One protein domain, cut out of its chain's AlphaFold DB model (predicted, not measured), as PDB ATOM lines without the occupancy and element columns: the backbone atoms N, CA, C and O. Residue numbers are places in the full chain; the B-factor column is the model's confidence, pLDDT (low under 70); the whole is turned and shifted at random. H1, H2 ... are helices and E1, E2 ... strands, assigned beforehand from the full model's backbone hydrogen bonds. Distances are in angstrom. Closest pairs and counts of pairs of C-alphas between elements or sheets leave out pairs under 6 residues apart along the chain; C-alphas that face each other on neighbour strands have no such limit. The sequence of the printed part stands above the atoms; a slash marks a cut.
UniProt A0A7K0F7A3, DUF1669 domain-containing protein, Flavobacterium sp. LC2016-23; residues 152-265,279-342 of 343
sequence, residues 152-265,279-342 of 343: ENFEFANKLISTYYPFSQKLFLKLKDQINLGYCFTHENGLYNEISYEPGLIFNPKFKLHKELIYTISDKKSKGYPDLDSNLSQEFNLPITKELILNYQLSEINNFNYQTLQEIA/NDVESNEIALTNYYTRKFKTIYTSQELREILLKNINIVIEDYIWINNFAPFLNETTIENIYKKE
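Overview. This is residues 152 to 265 and 279 to 342 of the 343 residues of the protein "DUF1669 domain-containing protein" of Flavobacterium sp. LC2016-23 (UniProt A0A7K0F7A3). A loose gathering of short helices forms one end of the model, and two long helices reach from it as separate arms, with the last part of H4, residues 257 to 262, and the first part of H5, residues 279 to 293, sticking out free. The hairpin of strands E1 and E2 runs beside H4, with E2 next to it, while H6, H7 and H8 lie round H1, H2 is side by side with H8, and H3 sits beyond H2 between long links. The free residues are 257 to 265 at the far end of H4 and 279 to 293 in H5. The printed part has 178 residues, with eight named helices and two strands in the order H1 H2 E1 E2 H3 H4 H5 H6 H7 H8; the sheet E1 - E2 is antiparallel and the class is mostly helix. It is only just compact, close to loose, with a radius of gyration of the C-alphas of 18.9 A and spans of 60 by 44 by 28 A.

Along the chain. E1, residues 183 to 188, measures 16.5 A from first to last C-alpha, and E2, residues 193 to 198, 16.8 A. H4, residues 242 to 262, is the longest helix at 29.7 A, from C-alpha 242 at (-6.394, -19.796, -49.538) to C-alpha 262 at (4.434, -15.064, -76.834). H5, residues 279 to 297, measures 25.3 A. H1 is residues 154 to 164, beginning at C-alpha 154 (-5.239, -7.793, -30.100), and H3 is residues 211 to 221. The shorter helices are H2, residues 169 to 175, H6, residues 302 to 309, H7, residues 320 to 325, and H8, residues 332 to 340, which ends at C-alpha 340 (-12.980, -7.865, -23.350).

Arrangement. E1 and E2 form an antiparallel hairpin at 157 degrees, with N 185 and O 196 2.9 A apart and N 196 and O 185 2.8 A apart, both within hydrogen-bond range. The closest C-alphas of E2 and H4 are those of Asn 193 and Glu 252, 6.7 A apart; E1 and H4 are apart. H1 is close to but not clearly touching H7, Leu 160 to Trp 322 being the closest C-alphas at 7.0 A, and H6, Phe 156 to Leu 309 at 7.7 A. H1 and H8 only just touch, only at their ends, with 3 pairs of C-alphas within 8 A, the closest being Phe 154 and Ile 338 at 7.4 A. H2 and H8 touch at a shallow tilt of 18 degrees, the same way, with the C-alphas of Leu 171 and Glu 332 closest at 6.9 A. H2 and H3 are near each other, with 6 pairs of C-alphas within 10 A. H5 only just touches H7, with 3 pairs within 8 A made by residues 294 to 295 alone; the closest C-alphas are Lys 295 and Tyr 320, 6.7 A apart. In H1 to H8 every O i to N i+4 pair is within hydrogen-bond range.

Size, cuts and confidence. The C-alphas farthest apart, those of Ala 265 and Thr 333, are 61.3 A from each other. Without the free stretches the body spans 42 by 38 by 23 A. Residues 266 to 278 are not printed, and C-alphas 265 and 279 are 25.7 A apart across this cut. The links E2 to H3 and H3 to H4 are long, 12 and 20 residues. The mean pLDDT of the printed part is 74.8; 61 residues are under 70, among them 220 to 234, 256 to 265 and 279 to 297.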
ATOM      1  N   GLU A 152      -1.874 -10.088 -25.790       88.12
ATOM      2  CA  GLU A 152      -0.919  -8.973 -25.787       88.12
ATOM      3  C   GLU A 152      -0.908  -8.204 -27.105       88.12
ATOM      4  O   GLU A 152      -0.472  -7.057 -27.147       88.12
ATOM      5  N   ASN A 153      -1.379  -8.833 -28.185       87.06
ATOM      6  CA  ASN A 153      -1.507  -8.222 -29.499       87.06
ATOM      7  C   ASN A 153      -2.906  -8.500 -30.053       87.06
ATOM      8  O   ASN A 153      -3.130  -9.473 -30.782       87.06
ATOM      9  N   PHE A 154      -3.852  -7.633 -29.690       86.19
ATOM     10  CA  PHE A 154      -5.239  -7.793 -30.100       86.19
ATOM     11  C   PHE A 154      -5.424  -7.701 -31.610       86.19
ATOM     12  O   PHE A 154      -6.220  -8.456 -32.156       86.19
ATOM     13  N   GLU A 155      -4.687  -6.837 -32.310       86.06
ATOM     14  CA  GLU A 155      -4.809  -6.720 -33.765       86.06
ATOM     15  C   GLU A 155      -4.518  -8.067 -34.444       86.06
ATOM     16  O   GLU A 155      -5.300  -8.548 -35.271       86.06
ATOM     17  N   PHE A 156      -3.432  -8.728 -34.040       86.88
ATOM     18  CA  PHE A 156      -3.093 -10.060 -34.524       86.88
ATOM     19  C   PHE A 156      -4.105 -11.120 -34.076       86.88
ATOM     20  O   PHE A 156      -4.518 -11.965 -34.877       86.88
ATOM     21  N   ALA A 157      -4.540 -11.070 -32.816       89.25
ATOM     22  CA  ALA A 157      -5.542 -11.990 -32.297       89.25
ATOM     23  C   ALA A 157      -6.862 -11.882 -33.060       89.25
ATOM     24  O   ALA A 157      -7.413 -12.899 -33.469       89.25
ATOM     25  N   ASN A 158      -7.339 -10.667 -33.317       89.00
ATOM     26  CA  ASN A 158      -8.531 -10.403 -34.103       89.00
ATOM     27  C   ASN A 158      -8.363 -10.935 -35.529       89.00
ATOM     28  O   ASN A 158      -9.235 -11.669 -35.988       89.00
ATOM     29  N   LYS A 159      -7.227 -10.677 -36.198       88.88
ATOM     30  CA  LYS A 159      -6.924 -11.233 -37.532       88.88
ATOM     31  C   LYS A 159      -7.034 -12.763 -37.553       88.88
ATOM     32  O   LYS A 159      -7.760 -13.303 -38.383       88.88
ATOM     33  N   LEU A 160      -6.391 -13.472 -36.624       89.44
ATOM     34  CA  LEU A 160      -6.457 -14.941 -36.561       89.44
ATOM     35  C   LEU A 160      -7.851 -15.463 -36.191       89.44
ATOM     36  O   LEU A 160      -8.383 -16.355 -36.852       89.44
ATOM     37  N   ILE A 161      -8.434 -14.927 -35.119       90.38
ATOM     38  CA  ILE A 161      -9.687 -15.421 -34.548       90.38
ATOM     39  C   ILE A 161     -10.845 -15.169 -35.521       90.38
ATOM     40  O   ILE A 161     -11.632 -16.080 -35.762       90.38
ATOM     41  N   SER A 162     -10.939 -13.978 -36.118       88.56
ATOM     42  CA  SER A 162     -11.982 -13.662 -37.108       88.56
ATOM     43  C   SER A 162     -11.899 -14.563 -38.345       88.56
ATOM     44  O   SER A 162     -12.925 -15.039 -38.830       88.56
ATOM     45  N   THR A 163     -10.680 -14.864 -38.796       89.06
ATOM     46  CA  THR A 163     -10.417 -15.705 -39.970       89.06
ATOM     47  C   THR A 163     -10.756 -17.171 -39.708       89.06
ATOM     48  O   THR A 163     -11.457 -17.799 -40.500       89.06
ATOM     49  N   TYR A 164     -10.299 -17.732 -38.584       88.69
ATOM     50  CA  TYR A 164     -10.270 -19.187 -38.404       88.69
ATOM     51  C   TYR A 164     -11.157 -19.738 -37.291       88.69
ATOM     52  O   TYR A 164     -11.485 -20.931 -37.310       88.69
ATOM     53  N   TYR A 165     -11.533 -18.935 -36.291       89.31
ATOM     54  CA  TYR A 165     -12.247 -19.470 -35.137       89.31
ATOM     55  C   TYR A 165     -13.701 -19.815 -35.497       89.31
ATOM     56  O   TYR A 165     -14.435 -18.986 -36.039       89.31
ATOM     57  N   PRO A 166     -14.177 -21.031 -35.189       86.88
ATOM     58  CA  PRO A 166     -15.539 -21.441 -35.496       86.88
ATOM     59  C   PRO A 166     -16.524 -20.923 -34.438       86.88
ATOM     60  O   PRO A 166     -16.944 -21.683 -33.563       86.88
ATOM     61  N   PHE A 167     -16.896 -19.643 -34.497       85.38
ATOM     62  CA  PHE A 167     -17.827 -19.050 -33.530       85.38
ATOM     63  C   PHE A 167     -19.172 -19.792 -33.487       85.38
ATOM     64  O   PHE A 167     -19.745 -20.127 -34.525       85.38
ATOM     65  N   SER A 168     -19.723 -19.999 -32.285       86.38
ATOM     66  CA  SER A 168     -21.153 -20.292 -32.161       86.38
ATOM     67  C   SER A 168     -21.974 -19.047 -32.488       86.38
ATOM     68  O   SER A 168     -21.493 -17.920 -32.357       86.38
ATOM     69  N   GLN A 169     -23.243 -19.232 -32.854       83.31
ATOM     70  CA  GLN A 169     -24.161 -18.114 -33.095       83.31
ATOM     71  C   GLN A 169     -24.233 -17.169 -31.884       83.31
ATOM     72  O   GLN A 169     -24.190 -15.952 -32.046       83.31
ATOM     73  N   LYS A 170     -24.282 -17.721 -30.664       87.94
ATOM     74  CA  LYS A 170     -24.340 -16.946 -29.418       87.94
ATOM     75  C   LYS A 170     -23.091 -16.088 -29.224       87.94
ATOM     76  O   LYS A 170     -23.214 -14.901 -28.926       87.94
ATOM     77  N   LEU A 171     -21.908 -16.684 -29.379       88.81
ATOM     78  CA  LEU A 171     -20.646 -15.967 -29.222       88.81
ATOM     79  C   LEU A 171     -20.476 -14.906 -30.314       88.81
ATOM     80  O   LEU A 171     -20.104 -13.775 -30.014       88.81
ATOM     81  N   PHE A 172     -20.804 -15.247 -31.561       86.81
ATOM     82  CA  PHE A 172     -20.750 -14.309 -32.677       86.81
ATOM     83  C   PHE A 172     -21.644 -13.093 -32.430       86.81
ATOM     84  O   PHE A 172     -21.156 -11.974 -32.480       86.81
ATOM     85  N   LEU A 173     -22.922 -13.289 -32.088       84.75
ATOM     86  CA  LEU A 173     -23.852 -12.179 -31.842       84.75
ATOM     87  C   LEU A 173     -23.362 -11.214 -30.758       84.75
ATOM     88  O   LEU A 173     -23.640 -10.021 -30.830       84.75
ATOM     89  N   LYS A 174     -22.627 -11.731 -29.773       89.38
ATOM     90  CA  LYS A 174     -22.035 -10.944 -28.694       89.38
ATOM     91  C   LYS A 174     -20.821 -10.124 -29.141       89.38
ATOM     92  O   LYS A 174     -20.607  -9.049 -28.596       89.38
ATOM     93  N   LEU A 175     -20.038 -10.628 -30.095       88.81
ATOM     94  CA  LEU A 175     -18.765 -10.034 -30.525       88.81
ATOM     95  C   LEU A 175     -18.817  -9.398 -31.928       88.81
ATOM     96  O   LEU A 175     -17.845  -8.780 -32.350       88.81
ATOM     97  N   LYS A 176     -19.932  -9.521 -32.661       83.69
ATOM     98  CA  LYS A 176     -20.071  -9.165 -34.090       83.69
ATOM     99  C   LYS A 176     -19.596  -7.756 -34.449       83.69
ATOM    100  O   LYS A 176     -19.102  -7.533 -35.552       83.69
ATOM    101  N   ASP A 177     -19.740  -6.809 -33.527       82.75
ATOM    102  CA  ASP A 177     -19.389  -5.413 -33.770       82.75
ATOM    103  C   ASP A 177     -17.870  -5.190 -33.645       82.75
ATOM    104  O   ASP A 177     -17.318  -4.373 -34.381       82.75
ATOM    105  N   GLN A 178     -17.189  -5.993 -32.818       85.81
ATOM    106  CA  GLN A 178     -15.734  -5.985 -32.619       85.81
ATOM    107  C   GLN A 178     -14.978  -6.838 -33.657       85.81
ATOM    108  O   GLN A 178     -13.791  -6.622 -33.878       85.81
ATOM    109  N   ILE A 179     -15.638  -7.815 -34.291       84.56
ATOM    110  CA  ILE A 179     -14.997  -8.720 -35.257       84.56
ATOM    111  C   ILE A 179     -14.840  -8.046 -36.632       84.56
ATOM    112  O   ILE A 179     -15.791  -7.469 -37.181       84.56
ATOM    113  N   ASN A 180     -13.650  -8.182 -37.225       84.50
ATOM    114  CA  ASN A 180     -13.373  -7.722 -38.587       84.50
ATOM    115  C   ASN A 180     -14.012  -8.641 -39.637       84.50
ATOM    116  O   ASN A 180     -13.915  -9.869 -39.569       84.50
ATOM    117  N   LEU A 181     -14.658  -8.033 -40.638       79.00
ATOM    118  CA  LEU A 181     -15.214  -8.777 -41.771       79.00
ATOM    119  C   LEU A 181     -14.113  -9.258 -42.722       79.00
ATOM    120  O   LEU A 181     -14.221 -10.372 -43.227       79.00
ATOM    121  N   GLY A 182     -13.039  -8.478 -42.881       82.19
ATOM    122  CA  GLY A 182     -12.018  -8.716 -43.901       82.19
ATOM    123  C   GLY A 182     -12.525  -8.352 -45.297       82.19
ATOM    124  O   GLY A 182     -13.731  -8.195 -45.500       82.19
ATOM    125  N   TYR A 183     -11.600  -8.218 -46.246       80.69
ATOM    126  CA  TYR A 183     -11.876  -7.822 -47.634       80.69
ATOM    127  C   TYR A 183     -10.962  -8.570 -48.598       80.69
ATOM    128  O   TYR A 183      -9.918  -9.071 -48.186       80.69
ATOM    129  N   CYS A 184     -11.358  -8.686 -49.862       84.06
ATOM    130  CA  CYS A 184     -10.537  -9.298 -50.901       84.06
ATOM    131  C   CYS A 184     -10.995  -8.798 -52.266       84.06
ATOM    132  O   CYS A 184     -12.171  -8.942 -52.604       84.06
ATOM    133  N   PHE A 185     -10.063  -8.251 -53.034       84.75
ATOM    134  CA  PHE A 185     -10.341  -7.571 -54.291       84.75
ATOM    135  C   PHE A 185      -9.141  -7.619 -55.219       84.75
ATOM    136  O   PHE A 185      -8.007  -7.824 -54.777       84.75
ATOM    137  N   THR A 186      -9.388  -7.395 -56.500       85.69
ATOM    138  CA  THR A 186      -8.334  -7.217 -57.490       85.69
ATOM    139  C   THR A 186      -8.135  -5.751 -57.830       85.69
ATOM    140  O   THR A 186      -9.038  -4.918 -57.727       85.69
ATOM    141  N   HIS A 187      -6.906  -5.417 -58.195       83.31
ATOM    142  CA  HIS A 187      -6.530  -4.085 -58.638       83.31
ATOM    143  C   HIS A 187      -5.351  -4.181 -59.604       83.31
ATOM    144  O   HIS A 187      -4.509  -5.066 -59.483       83.31
ATOM    145  N   GLU A 188      -5.271  -3.263 -60.562       82.75
ATOM    146  CA  GLU A 188      -4.132  -3.207 -61.475       82.75
ATOM    147  C   GLU A 188      -2.889  -2.684 -60.745       82.75
ATOM    148  O   GLU A 188      -2.922  -1.610 -60.137       82.75
ATOM    149  N   ASN A 189      -1.768  -3.404 -60.850       79.50
ATOM    150  CA  ASN A 189      -0.469  -2.955 -60.326       79.50
ATOM    151  C   ASN A 189       0.470  -2.402 -61.418       79.50
ATOM    152  O   ASN A 189       1.646  -2.132 -61.170       79.50
ATOM    153  N   GLY A 190      -0.054  -2.226 -62.635       75.00
ATOM    154  CA  GLY A 190       0.679  -1.736 -63.803       75.00
ATOM    155  C   GLY A 190       1.314  -2.823 -64.675       75.00
ATOM    156  O   GLY A 190       1.799  -2.496 -65.756       75.00
ATOM    157  N   LEU A 191       1.294  -4.093 -64.251       71.38
ATOM    158  CA  LEU A 191       1.744  -5.240 -65.054       71.38
ATOM    159  C   LEU A 191       0.649  -6.300 -65.224       71.38
ATOM    160  O   LEU A 191       0.460  -6.808 -66.324       71.38
ATOM    161  N   TYR A 192      -0.066  -6.625 -64.147       74.75
ATOM    162  CA  TYR A 192      -1.171  -7.587 -64.126       74.75
ATOM    163  C   TYR A 192      -2.188  -7.195 -63.040       74.75
ATOM    164  O   TYR A 192      -1.968  -6.232 -62.292       74.75
ATOM    165  N   ASN A 193      -3.315  -7.908 -62.959       80.25
ATOM    166  CA  ASN A 193      -4.250  -7.709 -61.858       80.25
ATOM    167  C   ASN A 193      -3.707  -8.400 -60.610       80.25
ATOM    168  O   ASN A 193      -3.506  -9.610 -60.573       80.25
ATOM    169  N   GLU A 194      -3.469  -7.636 -59.558       82.62
ATOM    170  CA  GLU A 194      -3.027  -8.159 -58.280       82.62
ATOM    171  C   GLU A 194      -4.213  -8.331 -57.336       82.62
ATOM    172  O   GLU A 194      -5.063  -7.449 -57.199       82.62
ATOM    173  N   ILE A 195      -4.260  -9.477 -56.658       86.25
ATOM    174  CA  ILE A 195      -5.236  -9.736 -55.604       86.25
ATOM    175  C   ILE A 195      -4.711  -9.218 -54.263       86.25
ATOM    176  O   ILE A 195      -3.668  -9.652 -53.772       86.25
ATOM    177  N   SER A 196      -5.472  -8.312 -53.657       86.06
ATOM    178  CA  SER A 196      -5.264  -7.778 -52.313       86.06
ATOM    179  C   SER A 196      -6.320  -8.323 -51.366       86.06
ATOM    180  O   SER A 196      -7.472  -8.510 -51.755       86.06
ATOM    181  N   TYR A 197      -5.952  -8.565 -50.105       86.06
ATOM    182  CA  TYR A 197      -6.910  -9.004 -49.092       86.06
ATOM    183  C   TYR A 197      -6.522  -8.627 -47.662       86.06
ATOM    184  O   TYR A 197      -5.347  -8.504 -47.312       86.06
ATOM    185  N   GLU A 198      -7.540  -8.540 -46.808       86.38
ATOM    186  CA  GLU A 198      -7.432  -8.355 -45.365       86.38
ATOM    187  C   GLU A 198      -8.117  -9.511 -44.619       86.38
ATOM    188  O   GLU A 198      -9.281  -9.806 -44.909       86.38
ATOM    189  N   PRO A 199      -7.448 -10.154 -43.639       87.38
ATOM    190  CA  PRO A 199      -8.032 -11.255 -42.875       87.38
ATOM    191  C   PRO A 199      -9.335 -10.872 -42.160       87.38
ATOM    192  O   PRO A 199      -9.498  -9.750 -41.677       87.38
ATOM    193  N   GLY A 200     -10.251 -11.831 -42.047       87.75
ATOM    194  CA  GLY A 200     -11.566 -11.608 -41.461       87.75
ATOM    195  C   GLY A 200     -12.553 -12.742 -41.707       87.75
ATOM    196  O   GLY A 200     -12.213 -13.789 -42.263       87.75
ATOM    197  N   LEU A 201     -13.805 -12.524 -41.304       84.19
ATOM    198  CA  LEU A 201     -14.890 -13.506 -41.416       84.19
ATOM    199  C   LEU A 201     -15.163 -14.011 -42.839       84.19
ATOM    200  O   LEU A 201     -15.685 -15.118 -42.976       84.19
ATOM    201  N   ILE A 202     -14.803 -13.262 -43.886       80.19
ATOM    202  CA  ILE A 202     -14.949 -13.722 -45.278       80.19
ATOM    203  C   ILE A 202     -14.159 -15.008 -45.580       80.19
ATOM    204  O   ILE A 202     -14.521 -15.738 -46.502       80.19
ATOM    205  N   PHE A 203     -13.132 -15.325 -44.785       84.06
ATOM    206  CA  PHE A 203     -12.327 -16.546 -44.899       84.06
ATOM    207  C   PHE A 203     -12.888 -17.734 -44.101       84.06
ATOM    208  O   PHE A 203     -12.364 -18.844 -44.195       84.06
ATOM    209  N   ASN A 204     -13.939 -17.537 -43.296       81.44
ATOM    210  CA  ASN A 204     -14.398 -18.536 -42.334       81.44
ATOM    211  C   ASN A 204     -15.428 -19.508 -42.947       81.44
ATOM    212  O   ASN A 204     -16.582 -19.134 -43.179       81.44
ATOM    213  N   PRO A 205     -15.091 -20.797 -43.139       69.06
ATOM    214  CA  PRO A 205     -15.947 -21.722 -43.876       69.06
ATOM    215  C   PRO A 205     -17.196 -22.178 -43.118       69.06
ATOM    216  O   PRO A 205     -18.142 -22.674 -43.735       69.06
ATOM    217  N   LYS A 206     -17.231 -22.024 -41.786       69.12
ATOM    218  CA  LYS A 206     -18.424 -22.363 -40.995       69.12
ATOM    219  C   LYS A 206     -19.517 -21.303 -41.092       69.12
ATOM    220  O   LYS A 206     -20.676 -21.624 -40.840       69.12
ATOM    221  N   PHE A 207     -19.177 -20.086 -41.510       64.75
ATOM    222  CA  PHE A 207     -20.125 -19.005 -41.755       64.75
ATOM    223  C   PHE A 207     -20.420 -18.873 -43.252       64.75
ATOM    224  O   PHE A 207     -20.170 -17.847 -43.875       64.75
ATOM    225  N   LYS A 208     -21.025 -19.911 -43.844       58.59
ATOM    226  CA  LYS A 208     -21.731 -19.741 -45.123       58.59
ATOM    227  C   LYS A 208     -22.863 -18.738 -44.902       58.59
ATOM    228  O   LYS A 208     -23.838 -19.121 -44.269       58.59
ATOM    229  N   LEU A 209     -22.685 -17.489 -45.355       56.56
ATOM    230  CA  LEU A 209     -23.651 -16.371 -45.425       56.56
ATOM    231  C   LEU A 209     -24.987 -16.620 -44.694       56.56
ATOM    232  O   LEU A 209     -26.058 -16.676 -45.297       56.56
ATOM    233  N   HIS A 210     -24.936 -16.795 -43.372       60.78
ATOM    234  CA  HIS A 210     -26.138 -16.869 -42.550       60.78
ATOM    235  C   HIS A 210     -26.714 -15.444 -42.450       60.78
ATOM    236  O   HIS A 210     -25.966 -14.469 -42.572       60.78
ATOM    237  N   LYS A 211     -28.028 -15.296 -42.239       64.94
ATOM    238  CA  LYS A 211     -28.736 -13.994 -42.296       64.94
ATOM    239  C   LYS A 211     -28.071 -12.894 -41.450       64.94
ATOM    240  O   LYS A 211     -28.073 -11.730 -41.830       64.94
ATOM    241  N   GLU A 212     -27.461 -13.266 -40.334       68.69
ATOM    242  CA  GLU A 212     -26.791 -12.392 -39.377       68.69
ATOM    243  C   GLU A 212     -25.436 -11.879 -39.888       68.69
ATOM    244  O   GLU A 212     -25.090 -10.724 -39.635       68.69
ATOM    245  N   LEU A 213     -24.685 -12.692 -40.644       67.44
ATOM    246  CA  LEU A 213     -23.472 -12.227 -41.322       67.44
ATOM    247  C   LEU A 213     -23.845 -11.252 -42.443       67.44
ATOM    248  O   LEU A 213     -23.243 -10.190 -42.546       67.44
ATOM    249  N   ILE A 214     -24.893 -11.573 -43.213       69.69
ATOM    250  CA  ILE A 214     -25.433 -10.693 -44.260       69.69
ATOM    251  C   ILE A 214     -25.857  -9.341 -43.673       69.69
ATOM    252  O   ILE A 214     -25.490  -8.298 -44.206       69.69
ATOM    253  N   TYR A 215     -26.578  -9.347 -42.549       71.75
ATOM    254  CA  TYR A 215     -26.981  -8.122 -41.857       71.75
ATOM    255  C   TYR A 215     -25.774  -7.299 -41.380       71.75
ATOM    256  O   TYR A 215     -25.737  -6.080 -41.538       71.75
ATOM    257  N   THR A 216     -24.758  -7.966 -40.825       72.44
ATOM    258  CA  THR A 216     -23.530  -7.299 -40.365       72.44
ATOM    259  C   THR A 216     -22.768  -6.678 -41.538       72.44
ATOM    260  O   THR A 216     -22.297  -5.545 -41.433       72.44
ATOM    261  N   ILE A 217     -22.702  -7.380 -42.673       69.25
ATOM    262  CA  ILE A 217     -22.134  -6.874 -43.926       69.25
ATOM    263  C   ILE A 217     -22.914  -5.648 -44.417       69.25
ATOM    264  O   ILE A 217     -22.304  -4.622 -44.715       69.25
ATOM    265  N   SER A 218     -24.248  -5.714 -44.458       67.81
ATOM    266  CA  SER A 218     -25.075  -4.608 -44.947       67.81
ATOM    267  C   SER A 218     -24.981  -3.363 -44.059       67.81
ATOM    268  O   SER A 218     -24.914  -2.250 -44.578       67.81
ATOM    269  N   ASP A 219     -24.927  -3.538 -42.732       70.62
ATOM    270  CA  ASP A 219     -24.742  -2.427 -41.789       70.62
ATOM    271  C   ASP A 219     -23.357  -1.795 -41.949       70.62
ATOM    272  O   ASP A 219     -23.245  -0.582 -42.133       70.62
ATOM    273  N   LYS A 220     -22.290  -2.605 -41.942       67.62
ATOM    274  CA  LYS A 220     -20.920  -2.092 -42.058       67.62
ATOM    275  C   LYS A 220     -20.677  -1.435 -43.417       67.62
ATOM    276  O   LYS A 220     -20.021  -0.401 -43.462       67.62
ATOM    277  N   LYS A 221     -21.273  -1.931 -44.503       61.69
ATOM    278  CA  LYS A 221     -21.195  -1.305 -45.830       61.69
ATOM    279  C   LYS A 221     -21.683   0.147 -45.849       61.69
ATOM    280  O   LYS A 221     -21.069   0.972 -46.524       61.69
ATOM    281  N   SER A 222     -22.726   0.489 -45.085       61.12
ATOM    282  CA  SER A 222     -23.189   1.885 -44.963       61.12
ATOM    283  C   SER A 222     -22.100   2.844 -44.443       61.12
ATOM    284  O   SER A 222     -22.255   4.059 -44.532       61.12
ATOM    285  N   LYS A 223     -20.980   2.293 -43.949       61.94
ATOM    286  CA  LYS A 223     -19.819   2.981 -43.380       61.94
ATOM    287  C   LYS A 223     -18.560   2.929 -44.277       61.94
ATOM    288  O   LYS A 223     -17.511   3.356 -43.812       61.94
ATOM    289  N   GLY A 224     -18.650   2.473 -45.539       57.84
ATOM    290  CA  GLY A 224     -17.631   2.754 -46.575       57.84
ATOM    291  C   GLY A 224     -16.650   1.637 -46.973       57.84
ATOM    292  O   GLY A 224     -15.517   1.949 -47.321       57.84
ATOM    293  N   TYR A 225     -17.050   0.361 -46.954       58.25
ATOM    294  CA  TYR A 225     -16.179  -0.742 -47.401       58.25
ATOM    295  C   TYR A 225     -16.329  -1.043 -48.914       58.25
ATOM    296  O   TYR A 225     -17.467  -1.234 -49.355       58.25
ATOM    297  N   PRO A 226     -15.230  -1.082 -49.698       56.38
ATOM    298  CA  PRO A 226     -15.257  -0.933 -51.164       56.38
ATOM    299  C   PRO A 226     -15.662  -2.177 -51.981       56.38
ATOM    300  O   PRO A 226     -16.230  -2.005 -53.055       56.38
ATOM    301  N   ASP A 227     -15.474  -3.402 -51.476       56.03
ATOM    302  CA  ASP A 227     -15.537  -4.622 -52.322       56.03
ATOM    303  C   ASP A 227     -16.859  -5.402 -52.252       56.03
ATOM    304  O   ASP A 227     -16.995  -6.502 -52.788       56.03
ATOM    305  N   LEU A 228     -17.850  -4.848 -51.556       57.12
ATOM    306  CA  LEU A 228     -19.177  -5.441 -51.402       57.12
ATOM    307  C   LEU A 228     -20.188  -4.489 -52.034       57.12
ATOM    308  O   LEU A 228     -20.451  -3.415 -51.489       57.12
ATOM    309  N   ASP A 229     -20.762  -4.842 -53.187       49.34
ATOM    310  CA  ASP A 229     -21.743  -4.011 -53.894       49.34
ATOM    311  C   ASP A 229     -23.146  -4.072 -53.235       49.34
ATOM    312  O   ASP A 229     -23.350  -4.703 -52.197       49.34
ATOM    313  N   SER A 230     -24.109  -3.243 -53.672       46.50
ATOM    314  CA  SER A 230     -25.414  -3.096 -52.982       46.50
ATOM    315  C   SER A 230     -26.287  -4.348 -53.078       46.50
ATOM    316  O   SER A 230     -27.272  -4.454 -52.351       46.50
ATOM    317  N   ASN A 231     -25.902  -5.294 -53.933       52.62
ATOM    318  CA  ASN A 231     -26.546  -6.581 -54.132       52.62
ATOM    319  C   ASN A 231     -25.827  -7.717 -53.385       52.62
ATOM    320  O   ASN A 231     -26.163  -8.879 -53.608       52.62
ATOM    321  N   LEU A 232     -24.856  -7.401 -52.511       55.09
ATOM    322  CA  LEU A 232     -23.932  -8.365 -51.891       55.09
ATOM    323  C   LEU A 232     -23.097  -9.132 -52.928       55.09
ATOM    324  O   LEU A 232     -22.562 -10.195 -52.613       55.09
ATOM    325  N   SER A 233     -22.999  -8.618 -54.156       56.41
ATOM    326  CA  SER A 233     -22.076  -9.171 -55.129       56.41
ATOM    327  C   SER A 233     -20.673  -8.685 -54.790       56.41
ATOM    328  O   SER A 233     -20.435  -7.538 -54.406       56.41
ATOM    329  N   GLN A 234     -19.772  -9.640 -54.849       66.56
ATOM    330  CA  GLN A 234     -18.357  -9.524 -54.573       66.56
ATOM    331  C   GLN A 234     -17.666 -10.255 -55.713       66.56
ATOM    332  O   GLN A 234     -18.243 -11.160 -56.324       66.56
ATOM    333  N   GLU A 235     -16.440  -9.850 -55.996       73.19
ATOM    334  CA  GLU A 235     -15.656 -10.403 -57.094       73.19
ATOM    335  C   GLU A 235     -15.445 -11.921 -56.965       73.19
ATOM    336  O   GLU A 235     -15.499 -12.663 -57.944       73.19
ATOM    337  N   PHE A 236     -15.275 -12.393 -55.731       79.12
ATOM    338  CA  PHE A 236     -15.029 -13.794 -55.405       79.12
ATOM    339  C   PHE A 236     -16.253 -14.439 -54.762       79.12
ATOM    340  O   PHE A 236     -17.109 -13.748 -54.236       79.12
ATOM    341  N   ASN A 237     -16.357 -15.768 -54.739       77.56
ATOM    342  CA  ASN A 237     -17.406 -16.454 -53.971       77.56
ATOM    343  C   ASN A 237     -16.995 -16.605 -52.493       77.56
ATOM    344  O   ASN A 237     -15.844 -16.924 -52.209       77.56
ATOM    345  N   LEU A 238     -17.933 -16.418 -51.550       75.88
ATOM    346  CA  LEU A 238     -17.697 -16.679 -50.122       75.88
ATOM    347  C   LEU A 238     -17.920 -18.167 -49.785       75.88
ATOM    348  O   LEU A 238     -18.854 -18.782 -50.310       75.88
ATOM    349  N   PRO A 239     -17.175 -18.726 -48.814       80.12
ATOM    350  CA  PRO A 239     -16.004 -18.133 -48.164       80.12
ATOM    351  C   PRO A 239     -14.810 -18.080 -49.129       80.12
ATOM    352  O   PRO A 239     -14.636 -18.981 -49.951       80.12
ATOM    353  N   ILE A 240     -13.971 -17.056 -49.001       84.06
ATOM    354  CA  ILE A 240     -12.736 -16.952 -49.783       84.06
ATOM    355  C   ILE A 240     -11.738 -17.959 -49.225       84.06
ATOM    356  O   ILE A 240     -11.508 -18.021 -48.017       84.06
ATOM    357  N   THR A 241     -11.165 -18.782 -50.098       85.00
ATOM    358  CA  THR A 241     -10.216 -19.822 -49.697       85.00
ATOM    359  C   THR A 241      -8.787 -19.409 -50.024       85.00
ATOM    360  O   THR A 241      -8.525 -18.699 -50.993       85.00
ATOM    361  N   LYS A 242      -7.831 -19.910 -49.238       84.50
ATOM    362  CA  LYS A 242      -6.394 -19.796 -49.538       84.50
ATOM    363  C   LYS A 242      -6.061 -20.331 -50.935       84.50
ATOM    364  O   LYS A 242      -5.252 -19.744 -51.639       84.50
ATOM    365  N   GLU A 243      -6.701 -21.427 -51.336       84.50
ATOM    366  CA  GLU A 243      -6.521 -22.028 -52.660       84.50
ATOM    367  C   GLU A 243      -6.973 -21.087 -53.782       84.50
ATOM    368  O   GLU A 243      -6.278 -20.970 -54.784       84.50
ATOM    369  N   LEU A 244      -8.077 -20.352 -53.593       86.12
ATOM    370  CA  LEU A 244      -8.523 -19.342 -54.552       86.12
ATOM    371  C   LEU A 244      -7.472 -18.243 -54.741       86.12
ATOM    372  O   LEU A 244      -7.145 -17.912 -55.876       86.12
ATOM    373  N   ILE A 245      -6.917 -17.720 -53.641       85.00
ATOM    374  CA  ILE A 245      -5.876 -16.682 -53.681       85.00
ATOM    375  C   ILE A 245      -4.635 -17.193 -54.414       85.00
ATOM    376  O   ILE A 245      -4.146 -16.533 -55.327       85.00
ATOM    377  N   LEU A 246      -4.143 -18.377 -54.037       82.44
ATOM    378  CA  LEU A 246      -2.951 -18.966 -54.645       82.44
ATOM    379  C   LEU A 246      -3.160 -19.233 -56.138       82.44
ATOM    380  O   LEU A 246      -2.297 -18.894 -56.943       82.44
ATOM    381  N   ASN A 247      -4.312 -19.786 -56.517       83.06
ATOM    382  CA  ASN A 247      -4.628 -20.059 -57.915       83.06
ATOM    383  C   ASN A 247      -4.753 -18.771 -58.732       83.06
ATOM    384  O   ASN A 247      -4.265 -18.744 -59.856       83.06
ATOM    385  N   TYR A 248      -5.347 -17.714 -58.169       84.75
ATOM    386  CA  TYR A 248      -5.447 -16.413 -58.832       84.75
ATOM    387  C   TYR A 248      -4.064 -15.787 -59.053       84.75
ATOM    388  O   TYR A 248      -3.730 -15.371 -60.157       84.75
ATOM    389  N   GLN A 249      -3.210 -15.782 -58.024       80.69
ATOM    390  CA  GLN A 249      -1.837 -15.279 -58.147       80.69
ATOM    391  C   GLN A 249      -1.043 -16.060 -59.198       80.69
ATOM    392  O   GLN A 249      -0.365 -15.467 -60.034       80.69
ATOM    393  N   LEU A 250      -1.157 -17.390 -59.191       76.00
ATOM    394  CA  LEU A 250      -0.503 -18.243 -60.179       76.00
ATOM    395  C   LEU A 250      -1.050 -18.009 -61.589       76.00
ATOM    396  O   LEU A 250      -0.261 -17.966 -62.529       76.00
ATOM    397  N   SER A 251      -2.366 -17.842 -61.759       80.38
ATOM    398  CA  SER A 251      -2.952 -17.571 -63.074       80.38
ATOM    399  C   SER A 251      -2.511 -16.222 -63.623       80.38
ATOM    400  O   SER A 251      -2.160 -16.155 -64.793       80.38
ATOM    401  N   GLU A 252      -2.455 -15.177 -62.798       81.12
ATOM    402  CA  GLU A 252      -2.031 -13.845 -63.243       81.12
ATOM    403  C   GLU A 252      -0.543 -13.805 -63.597       81.12
ATOM    404  O   GLU A 252      -0.175 -13.286 -64.649       81.12
ATOM    405  N   ILE A 253       0.311 -14.459 -62.799       70.62
ATOM    406  CA  ILE A 253       1.735 -14.627 -63.126       70.62
ATOM    407  C   ILE A 253       1.904 -15.437 -64.416       70.62
ATOM    408  O   ILE A 253       2.721 -15.082 -65.263       70.62
ATOM    409  N   ASN A 254       1.138 -16.517 -64.595       68.56
ATOM    410  CA  ASN A 254       1.197 -17.331 -65.809       68.56
ATOM    411  C   ASN A 254       0.687 -16.572 -67.034       68.56
ATOM    412  O   ASN A 254       1.304 -16.674 -68.086       68.56
ATOM    413  N   ASN A 255      -0.391 -15.797 -66.913       72.81
ATOM    414  CA  ASN A 255      -0.912 -14.958 -67.990       72.81
ATOM    415  C   ASN A 255       0.111 -13.888 -68.383       72.81
ATOM    416  O   ASN A 255       0.379 -13.717 -69.572       72.81
ATOM    417  N   PHE A 256       0.736 -13.236 -67.399       69.81
ATOM    418  CA  PHE A 256       1.822 -12.285 -67.626       69.81
ATOM    419  C   PHE A 256       3.015 -12.951 -68.320       69.81
ATOM    420  O   PHE A 256       3.466 -12.466 -69.358       69.81
ATOM    421  N   ASN A 257       3.488 -14.094 -67.808       64.69
ATOM    422  CA  ASN A 257       4.593 -14.859 -68.394       64.69
ATOM    423  C   ASN A 257       4.257 -15.344 -69.808       64.69
ATOM    424  O   ASN A 257       5.100 -15.291 -70.690       64.69
ATOM    425  N   TYR A 258       3.029 -15.798 -70.056       59.56
ATOM    426  CA  TYR A 258       2.585 -16.246 -71.371       59.56
ATOM    427  C   TYR A 258       2.511 -15.078 -72.361       59.56
ATOM    428  O   TYR A 258       2.970 -15.220 -73.489       59.56
ATOM    429  N   GLN A 259       2.028 -13.905 -71.940       59.16
ATOM    430  CA  GLN A 259       2.046 -12.693 -72.766       59.16
ATOM    431  C   GLN A 259       3.475 -12.208 -73.057       59.16
ATOM    432  O   GLN A 259       3.767 -11.862 -74.198       59.16
ATOM    433  N   THR A 260       4.391 -12.264 -72.084       51.75
ATOM    434  CA  THR A 260       5.815 -11.920 -72.291       51.75
ATOM    435  C   THR A 260       6.596 -12.981 -73.081       51.75
ATOM    436  O   THR A 260       7.557 -12.645 -73.769       51.75
ATOM    437  N   LEU A 261       6.193 -14.257 -73.044       48.22
ATOM    438  CA  LEU A 261       6.815 -15.357 -73.799       48.22
ATOM    439  C   LEU A 261       6.267 -15.499 -75.228       48.22
ATOM    440  O   LEU A 261       7.022 -15.883 -76.124       48.22
ATOM    441  N   GLN A 262       4.998 -15.151 -75.478       51.22
ATOM    442  CA  GLN A 262       4.434 -15.064 -76.834       51.22
ATOM    443  C   GLN A 262       5.103 -13.966 -77.679       51.22
ATOM    444  O   GLN A 262       5.052 -14.030 -78.907       51.22
ATOM    445  N   GLU A 263       5.806 -13.021 -77.050       45.41
ATOM    446  CA  GLU A 263       6.689 -12.070 -77.734       45.41
ATOM    447  C   GLU A 263       8.073 -12.656 -78.094       45.41
ATOM    448  O   GLU A 263       8.802 -12.037 -78.869       45.41
ATOM    449  N   ILE A 264       8.451 -13.850 -77.601       44.62
ATOM    450  CA  ILE A 264       9.814 -14.397 -77.763       44.62
ATOM    451  C   ILE A 264       9.907 -15.746 -78.498       44.62
ATOM    452  O   ILE A 264      10.926 -15.962 -79.154       44.62
ATOM    453  N   ALA A 265       8.928 -16.656 -78.489       40.12
ATOM    454  CA  ALA A 265       9.136 -17.924 -79.206       40.12
ATOM    455  C   ALA A 265       7.868 -18.655 -79.659       40.12
ATOM    456  O   ALA A 265       7.073 -19.134 -78.857       40.12
ATOM    457  N   ASN A 279      10.167 -37.511 -61.752       55.09
ATOM    458  CA  ASN A 279      10.295 -36.192 -61.134       55.09
ATOM    459  C   ASN A 279       9.025 -35.794 -60.368       55.09
ATOM    460  O   ASN A 279       9.132 -35.159 -59.324       55.09
ATOM    461  N   ASP A 280       7.834 -36.189 -60.828       52.09
ATOM    462  CA  ASP A 280       6.565 -35.949 -60.137       52.09
ATOM    463  C   ASP A 280       6.462 -36.776 -58.853       52.09
ATOM    464  O   ASP A 280       5.982 -36.275 -57.839       52.09
ATOM    465  N   VAL A 281       6.923 -38.032 -58.850       56.75
ATOM    466  CA  VAL A 281       6.972 -38.861 -57.632       56.75
ATOM    467  C   VAL A 281       7.962 -38.280 -56.626       56.75
ATOM    468  O   VAL A 281       7.590 -38.087 -55.471       56.75
ATOM    469  N   GLU A 282       9.173 -37.923 -57.055       59.69
ATOM    470  CA  GLU A 282      10.175 -37.295 -56.186       59.69
ATOM    471  C   GLU A 282       9.697 -35.925 -55.680       59.69
ATOM    472  O   GLU A 282       9.789 -35.626 -54.490       59.69
ATOM    473  N   SER A 283       9.074 -35.119 -56.542       57.69
ATOM    474  CA  SER A 283       8.457 -33.843 -56.163       57.69
ATOM    475  C   SER A 283       7.297 -34.036 -55.192       57.69
ATOM    476  O   SER A 283       7.152 -33.241 -54.268       57.69
ATOM    477  N   ASN A 284       6.497 -35.093 -55.344       54.00
ATOM    478  CA  ASN A 284       5.431 -35.443 -54.411       54.00
ATOM    479  C   ASN A 284       5.987 -35.938 -53.071       54.00
ATOM    480  O   ASN A 284       5.456 -35.562 -52.030       54.00
ATOM    481  N   GLU A 285       7.067 -36.719 -53.056       52.94
ATOM    482  CA  GLU A 285       7.752 -37.136 -51.827       52.94
ATOM    483  C   GLU A 285       8.402 -35.947 -51.113       52.94
ATOM    484  O   GLU A 285       8.264 -35.809 -49.894       52.94
ATOM    485  N   ILE A 286       9.032 -35.033 -51.852       57.97
ATOM    486  CA  ILE A 286       9.566 -33.771 -51.332       57.97
ATOM    487  C   ILE A 286       8.426 -32.884 -50.832       57.97
ATOM    488  O   ILE A 286       8.536 -32.314 -49.750       57.97
ATOM    489  N   ALA A 287       7.315 -32.773 -51.559       52.69
ATOM    490  CA  ALA A 287       6.147 -32.002 -51.148       52.69
ATOM    491  C   ALA A 287       5.496 -32.590 -49.894       52.69
ATOM    492  O   ALA A 287       5.147 -31.838 -48.987       52.69
ATOM    493  N   LEU A 288       5.391 -33.916 -49.796       47.59
ATOM    494  CA  LEU A 288       4.880 -34.629 -48.629       47.59
ATOM    495  C   LEU A 288       5.818 -34.448 -47.431       47.59
ATOM    496  O   LEU A 288       5.379 -34.098 -46.336       47.59
ATOM    497  N   THR A 289       7.122 -34.596 -47.649       50.50
ATOM    498  CA  THR A 289       8.154 -34.357 -46.637       50.50
ATOM    499  C   THR A 289       8.131 -32.910 -46.172       50.50
ATOM    500  O   THR A 289       8.142 -32.656 -44.972       50.50
ATOM    501  N   ASN A 290       8.022 -31.950 -47.087       51.59
ATOM    502  CA  ASN A 290       7.885 -30.530 -46.784       51.59
ATOM    503  C   ASN A 290       6.564 -30.229 -46.078       51.59
ATOM    504  O   ASN A 290       6.550 -29.406 -45.171       51.59
ATOM    505  N   TYR A 291       5.470 -30.900 -46.432       52.22
ATOM    506  CA  TYR A 291       4.180 -30.779 -45.762       52.22
ATOM    507  C   TYR A 291       4.277 -31.236 -44.301       52.22
ATOM    508  O   TYR A 291       3.928 -30.476 -43.397       52.22
ATOM    509  N   TYR A 292       4.829 -32.424 -44.041       51.31
ATOM    510  CA  TYR A 292       5.043 -32.914 -42.674       51.31
ATOM    511  C   TYR A 292       6.071 -32.067 -41.921       51.31
ATOM    512  O   TYR A 292       5.835 -31.670 -40.783       51.31
ATOM    513  N   THR A 293       7.167 -31.696 -42.579       53.44
ATOM    514  CA  THR A 293       8.203 -30.825 -42.016       53.44
ATOM    515  C   THR A 293       7.631 -29.464 -41.637       53.44
ATOM    516  O   THR A 293       7.899 -28.990 -40.541       53.44
ATOM    517  N   ARG A 294       6.799 -28.838 -42.478       57.78
ATOM    518  CA  ARG A 294       6.093 -27.589 -42.150       57.78
ATOM    519  C   ARG A 294       5.115 -27.804 -41.004       57.78
ATOM    520  O   ARG A 294       5.084 -26.995 -40.085       57.78
ATOM    521  N   LYS A 295       4.373 -28.911 -40.988       58.25
ATOM    522  CA  LYS A 295       3.425 -29.219 -39.911       58.25
ATOM    523  C   LYS A 295       4.103 -29.348 -38.539       58.25
ATOM    524  O   LYS A 295       3.526 -28.900 -37.557       58.25
ATOM    525  N   PHE A 296       5.320 -29.891 -38.468       59.78
ATOM    526  CA  PHE A 296       6.050 -30.040 -37.202       59.78
ATOM    527  C   PHE A 296       6.963 -28.845 -36.873       59.78
ATOM    528  O   PHE A 296       7.008 -28.413 -35.723       59.78
ATOM    529  N   LYS A 297       7.613 -28.225 -37.870       65.12
ATOM    530  CA  LYS A 297       8.433 -27.009 -37.682       65.12
ATOM    531  C   LYS A 297       7.613 -25.767 -37.329       65.12
ATOM    532  O   LYS A 297       8.186 -24.809 -36.828       65.12
ATOM    533  N   THR A 298       6.303 -25.769 -37.571       70.31
ATOM    534  CA  THR A 298       5.415 -24.644 -37.223       70.31
ATOM    535  C   THR A 298       4.826 -24.740 -35.813       70.31
ATOM    536  O   THR A 298       3.938 -23.959 -35.475       70.31
ATOM    537  N   ILE A 299       5.297 -25.672 -34.975       81.19
ATOM    538  CA  ILE A 299       5.043 -25.639 -33.530       81.19
ATOM    539  C   ILE A 299       6.037 -24.657 -32.906       81.19
ATOM    540  O   ILE A 299       7.228 -24.949 -32.751       81.19
ATOM    541  N   TYR A 300       5.517 -23.497 -32.533       84.88
ATOM    542  CA  TYR A 300       6.268 -22.405 -31.946       84.88
ATOM    543  C   TYR A 300       6.048 -22.336 -30.436       84.88
ATOM    544  O   TYR A 300       4.957 -22.583 -29.905       84.88
ATOM    545  N   THR A 301       7.115 -21.969 -29.743       88.31
ATOM    546  CA  THR A 301       7.046 -21.480 -28.368       88.31
ATOM    547  C   THR A 301       6.439 -20.075 -28.337       88.31
ATOM    548  O   THR A 301       6.458 -19.351 -29.333       88.31
ATOM    549  N   SER A 302       5.943 -19.647 -27.176       89.31
ATOM    550  CA  SER A 302       5.396 -18.295 -27.011       89.31
ATOM    551  C   SER A 302       6.436 -17.202 -27.287       89.31
ATOM    552  O   SER A 302       6.082 -16.142 -27.798       89.31
ATOM    553  N   GLN A 303       7.720 -17.461 -27.014       88.31
ATOM    554  CA  GLN A 303       8.818 -16.556 -27.360       88.31
ATOM    555  C   GLN A 303       8.998 -16.432 -28.881       88.31
ATOM    556  O   GLN A 303       9.003 -15.320 -29.403       88.31
ATOM    557  N   GLU A 304       9.085 -17.555 -29.599       87.56
ATOM    558  CA  GLU A 304       9.214 -17.557 -31.065       87.56
ATOM    559  C   GLU A 304       8.009 -16.887 -31.735       87.56
ATOM    560  O   GLU A 304       8.175 -16.142 -32.700       87.56
ATOM    561  N   LEU A 305       6.799 -17.094 -31.199       86.94
ATOM    562  CA  LEU A 305       5.604 -16.402 -31.679       86.94
ATOM    563  C   LEU A 305       5.751 -14.889 -31.544       86.94
ATOM    564  O   LEU A 305       5.518 -14.189 -32.522       86.94
ATOM    565  N   ARG A 306       6.194 -14.369 -30.394       87.56
ATOM    566  CA  ARG A 306       6.410 -12.919 -30.219       87.56
ATOM    567  C   ARG A 306       7.392 -12.349 -31.241       87.56
ATOM    568  O   ARG A 306       7.149 -11.272 -31.772       87.56
ATOM    569  N   GLU A 307       8.466 -13.071 -31.550       83.94
ATOM    570  CA  GLU A 307       9.441 -12.659 -32.571       83.94
ATOM    571  C   GLU A 307       8.843 -12.679 -33.986       83.94
ATOM    572  O   GLU A 307       9.114 -11.798 -34.803       83.94
ATOM    573  N   ILE A 308       8.007 -13.677 -34.274       77.12
ATOM    574  CA  ILE A 308       7.265 -13.817 -35.529       77.12
ATOM    575  C   ILE A 308       6.255 -12.678 -35.717       77.12
ATOM    576  O   ILE A 308       6.132 -12.151 -36.823       77.12
ATOM    577  N   LEU A 309       5.563 -12.264 -34.653       74.44
ATOM    578  CA  LEU A 309       4.559 -11.197 -34.712       74.44
ATOM    579  C   LEU A 309       5.122  -9.859 -35.184       74.44
ATOM    580  O   LEU A 309       4.399  -9.074 -35.788       74.44
ATOM    581  N   LEU A 310       6.417  -9.621 -34.981       69.31
ATOM    582  CA  LEU A 310       7.097  -8.413 -35.448       69.31
ATOM    583  C   LEU A 310       7.343  -8.403 -36.969       69.31
ATOM    584  O   LEU A 310       7.757  -7.381 -37.508       69.31
ATOM    585  N   LYS A 311       7.110  -9.521 -37.672       70.56
ATOM    586  CA  LYS A 311       7.477  -9.711 -39.088       70.56
ATOM    587  C   LYS A 311       6.307  -9.608 -40.078       70.56
ATOM    588  O   LYS A 311       6.484  -9.992 -41.228       70.56
ATOM    589  N   ASN A 312       5.135  -9.105 -39.666       68.44
ATOM    590  CA  ASN A 312       3.944  -8.947 -40.524       68.44
ATOM    591  C   ASN A 312       3.610 -10.204 -41.355       68.44
ATOM    592  O   ASN A 312       3.443 -10.142 -42.572       68.44
ATOM    593  N   ILE A 313       3.528 -11.368 -40.698       70.94
ATOM    594  CA  ILE A 313       3.251 -12.632 -41.389       70.94
ATOM    595  C   ILE A 313       1.859 -12.624 -42.025       70.94
ATOM    596  O   ILE A 313       0.859 -12.263 -41.401       70.94
ATOM    597  N   ASN A 314       1.797 -13.115 -43.260       76.88
ATOM    598  CA  ASN A 314       0.555 -13.347 -43.970       76.88
ATOM    599  C   ASN A 314      -0.160 -14.592 -43.429       76.88
ATOM    600  O   ASN A 314       0.064 -15.712 -43.886       76.88
ATOM    601  N   ILE A 315      -1.027 -14.390 -42.437       77.38
ATOM    602  CA  ILE A 315      -1.682 -15.491 -41.723       77.38
ATOM    603  C   ILE A 315      -2.581 -16.355 -42.609       77.38
ATOM    604  O   ILE A 315      -2.676 -17.541 -42.338       77.38
ATOM    605  N   VAL A 316      -3.189 -15.790 -43.666       80.94
ATOM    606  CA  VAL A 316      -4.078 -16.526 -44.586       80.94
ATOM    607  C   VAL A 316      -3.295 -17.590 -45.349       80.94
ATOM    608  O   VAL A 316      -3.788 -18.701 -45.538       80.94
ATOM    609  N   ILE A 317      -2.062 -17.264 -45.746       74.19
ATOM    610  CA  ILE A 317      -1.144 -18.201 -46.397       74.19
ATOM    611  C   ILE A 317      -0.459 -19.104 -45.364       74.19
ATOM    612  O   ILE A 317      -0.296 -20.294 -45.619       74.19
ATOM    613  N   GLU A 318      -0.118 -18.592 -44.182       75.00
ATOM    614  CA  GLU A 318       0.575 -19.329 -43.113       75.00
ATOM    615  C   GLU A 318      -0.387 -19.885 -42.040       75.00
ATOM    616  O   GLU A 318      -0.189 -19.732 -40.830       75.00
ATOM    617  N   ASP A 319      -1.441 -20.578 -42.475       73.19
ATOM    618  CA  ASP A 319      -2.533 -21.091 -41.633       73.19
ATOM    619  C   ASP A 319      -2.106 -22.173 -40.621       73.19
ATOM    620  O   ASP A 319      -2.768 -22.396 -39.603       73.19
ATOM    621  N   TYR A 320      -0.953 -22.809 -40.829       75.94
ATOM    622  CA  TYR A 320      -0.378 -23.748 -39.862       75.94
ATOM    623  C   TYR A 320      -0.035 -23.090 -38.523       75.94
ATOM    624  O   TYR A 320      -0.088 -23.762 -37.490       75.94
ATOM    625  N   ILE A 321       0.241 -21.778 -38.512       81.62
ATOM    626  CA  ILE A 321       0.424 -21.017 -37.270       81.62
ATOM    627  C   ILE A 321      -0.834 -21.140 -36.405       81.62
ATOM    628  O   ILE A 321      -0.731 -21.439 -35.216       81.62
ATOM    629  N   TRP A 322      -2.020 -20.992 -37.000       85.62
ATOM    630  CA  TRP A 322      -3.290 -21.145 -36.293       85.62
ATOM    631  C   TRP A 322      -3.465 -22.559 -35.732       85.62
ATOM    632  O   TRP A 322      -3.662 -22.738 -34.525       85.62
ATOM    633  N   ILE A 323      -3.375 -23.559 -36.612       82.06
ATOM    634  CA  ILE A 323      -3.713 -24.953 -36.300       82.06
ATOM    635  C   ILE A 323      -2.792 -25.520 -35.217       82.06
ATOM    636  O   ILE A 323      -3.264 -26.184 -34.297       82.06
ATOM    637  N   ASN A 324      -1.492 -25.237 -35.306       82.81
ATOM    638  CA  ASN A 324      -0.488 -25.886 -34.469       82.81
ATOM    639  C   ASN A 324      -0.180 -25.124 -33.173       82.81
ATOM    640  O   ASN A 324       0.491 -25.671 -32.302       82.81
ATOM    641  N   ASN A 325      -0.662 -23.885 -33.015       88.44
ATOM    642  CA  ASN A 325      -0.284 -23.052 -31.866       88.44
ATOM    643  C   ASN A 325      -1.453 -22.499 -31.062       88.44
ATOM    644  O   ASN A 325      -1.262 -22.228 -29.881       88.44
ATOM    645  N   PHE A 326      -2.634 -22.340 -31.664       91.12
ATOM    646  CA  PHE A 326      -3.749 -21.643 -31.020       91.12
ATOM    647  C   PHE A 326      -5.036 -22.464 -31.024       91.12
ATOM    648  O   PHE A 326      -5.668 -22.609 -29.980       91.12
ATOM    649  N   ALA A 327      -5.411 -23.043 -32.170       88.62
ATOM    650  CA  ALA A 327      -6.702 -23.706 -32.354       88.62
ATOM    651  C   ALA A 327      -7.061 -24.744 -31.266       88.62
ATOM    652  O   ALA A 327      -8.211 -24.741 -30.820       88.62
ATOM    653  N   PRO A 328      -6.132 -25.600 -30.790       88.25
ATOM    654  CA  PRO A 328      -6.443 -26.603 -29.769       88.25
ATOM    655  C   PRO A 328      -6.703 -26.019 -28.375       88.25
ATOM    656  O   PRO A 328      -7.368 -26.665 -27.570       88.25
ATOM    657  N   PHE A 329      -6.183 -24.821 -28.093       91.12
ATOM    658  CA  PHE A 329      -6.147 -24.205 -26.761       91.12
ATOM    659  C   PHE A 329      -7.190 -23.094 -26.578       91.12
ATOM    660  O   PHE A 329      -7.248 -22.443 -25.533       91.12
ATOM    661  N   LEU A 330      -8.019 -22.852 -27.596       89.31
ATOM    662  CA  LEU A 330      -9.046 -21.818 -27.582       89.31
ATOM    663  C   LEU A 330     -10.431 -22.412 -27.313       89.31
ATOM    664  O   LEU A 330     -10.829 -23.437 -27.863       89.31
ATOM    665  N   ASN A 331     -11.194 -21.710 -26.481       87.31
ATOM    666  CA  ASN A 331     -12.605 -21.966 -26.222       87.31
ATOM    667  C   ASN A 331     -13.362 -20.631 -26.143       87.31
ATOM    668  O   ASN A 331     -12.746 -19.567 -26.093       87.31
ATOM    669  N   GLU A 332     -14.697 -20.676 -26.114       88.94
ATOM    670  CA  GLU A 332     -15.516 -19.457 -26.134       88.94
ATOM    671  C   GLU A 332     -15.184 -18.498 -24.988       88.94
ATOM    672  O   GLU A 332     -15.119 -17.294 -25.204       88.94
ATOM    673  N   THR A 333     -14.914 -19.019 -23.788       87.75
ATOM    674  CA  THR A 333     -14.544 -18.204 -22.625       87.75
ATOM    675  C   THR A 333     -13.228 -17.469 -22.858       87.75
ATOM    676  O   THR A 333     -13.141 -16.272 -22.588       87.75
ATOM    677  N   THR A 334     -12.222 -18.150 -23.403       89.31
ATOM    678  CA  THR A 334     -10.944 -17.527 -23.753       89.31
ATOM    679  C   THR A 334     -11.124 -16.444 -24.815       89.31
ATOM    680  O   THR A 334     -10.606 -15.343 -24.644       89.31
ATOM    681  N   ILE A 335     -11.896 -16.717 -25.873       90.56
ATOM    682  CA  ILE A 335     -12.171 -15.737 -26.935       90.56
ATOM    683  C   ILE A 335     -12.872 -14.504 -26.366       90.56
ATOM    684  O   ILE A 335     -12.439 -13.382 -26.618       90.56
ATOM    685  N   GLU A 336     -13.904 -14.685 -25.540       90.56
ATOM    686  CA  GLU A 336     -14.565 -13.559 -24.878       90.56
ATOM    687  C   GLU A 336     -13.599 -12.726 -24.035       90.56
ATOM    688  O   GLU A 336     -13.714 -11.504 -24.005       90.56
ATOM    689  N   ASN A 337     -12.666 -13.365 -23.329       89.06
ATOM    690  CA  ASN A 337     -11.712 -12.655 -22.482       89.06
ATOM    691  C   ASN A 337     -10.696 -11.851 -23.300       89.06
ATOM    692  O   ASN A 337     -10.358 -10.743 -22.892       89.06
ATOM    693  N   ILE A 338     -10.253 -12.367 -24.452       90.56
ATOM    694  CA  ILE A 338      -9.377 -11.634 -25.380       90.56
ATOM    695  C   ILE A 338     -10.083 -10.361 -25.870       90.56
ATOM    696  O   ILE A 338      -9.525  -9.276 -25.764       90.56
ATOM    697  N   TYR A 339     -11.342 -10.468 -26.306       88.12
ATOM    698  CA  TYR A 339     -12.116  -9.331 -26.828       88.12
ATOM    699  C   TYR A 339     -12.622  -8.355 -25.750       88.12
ATOM    700  O   TYR A 339     -13.002  -7.228 -26.065       88.12
ATOM    701  N   LYS A 340     -12.644  -8.759 -24.474       84.25
ATOM    702  CA  LYS A 340     -12.980  -7.865 -23.350       84.25
ATOM    703  C   LYS A 340     -11.833  -6.947 -22.942       84.25
ATOM    704  O   LYS A 340     -12.126  -5.878 -22.435       84.25
ATOM    705  N   LYS A 341     -10.573  -7.363 -23.110       67.38
ATOM    706  CA  LYS A 341      -9.394  -6.580 -22.683       67.38
ATOM    707  C   LYS A 341      -9.171  -5.296 -23.495       67.38
ATOM    708  O   LYS A 341      -8.412  -4.447 -23.052       67.38
ATOM    709  N   GLU A 342      -9.818  -5.175 -24.651       59.94
ATOM    710  CA  GLU A 342      -9.791  -3.984 -25.515       59.94
ATOM    711  C   GLU A 342     -10.834  -2.917 -25.153       59.94
ATOM    712  O   GLU A 342     -10.752  -1.799 -25.655       59.94
TER     713      GLU A 342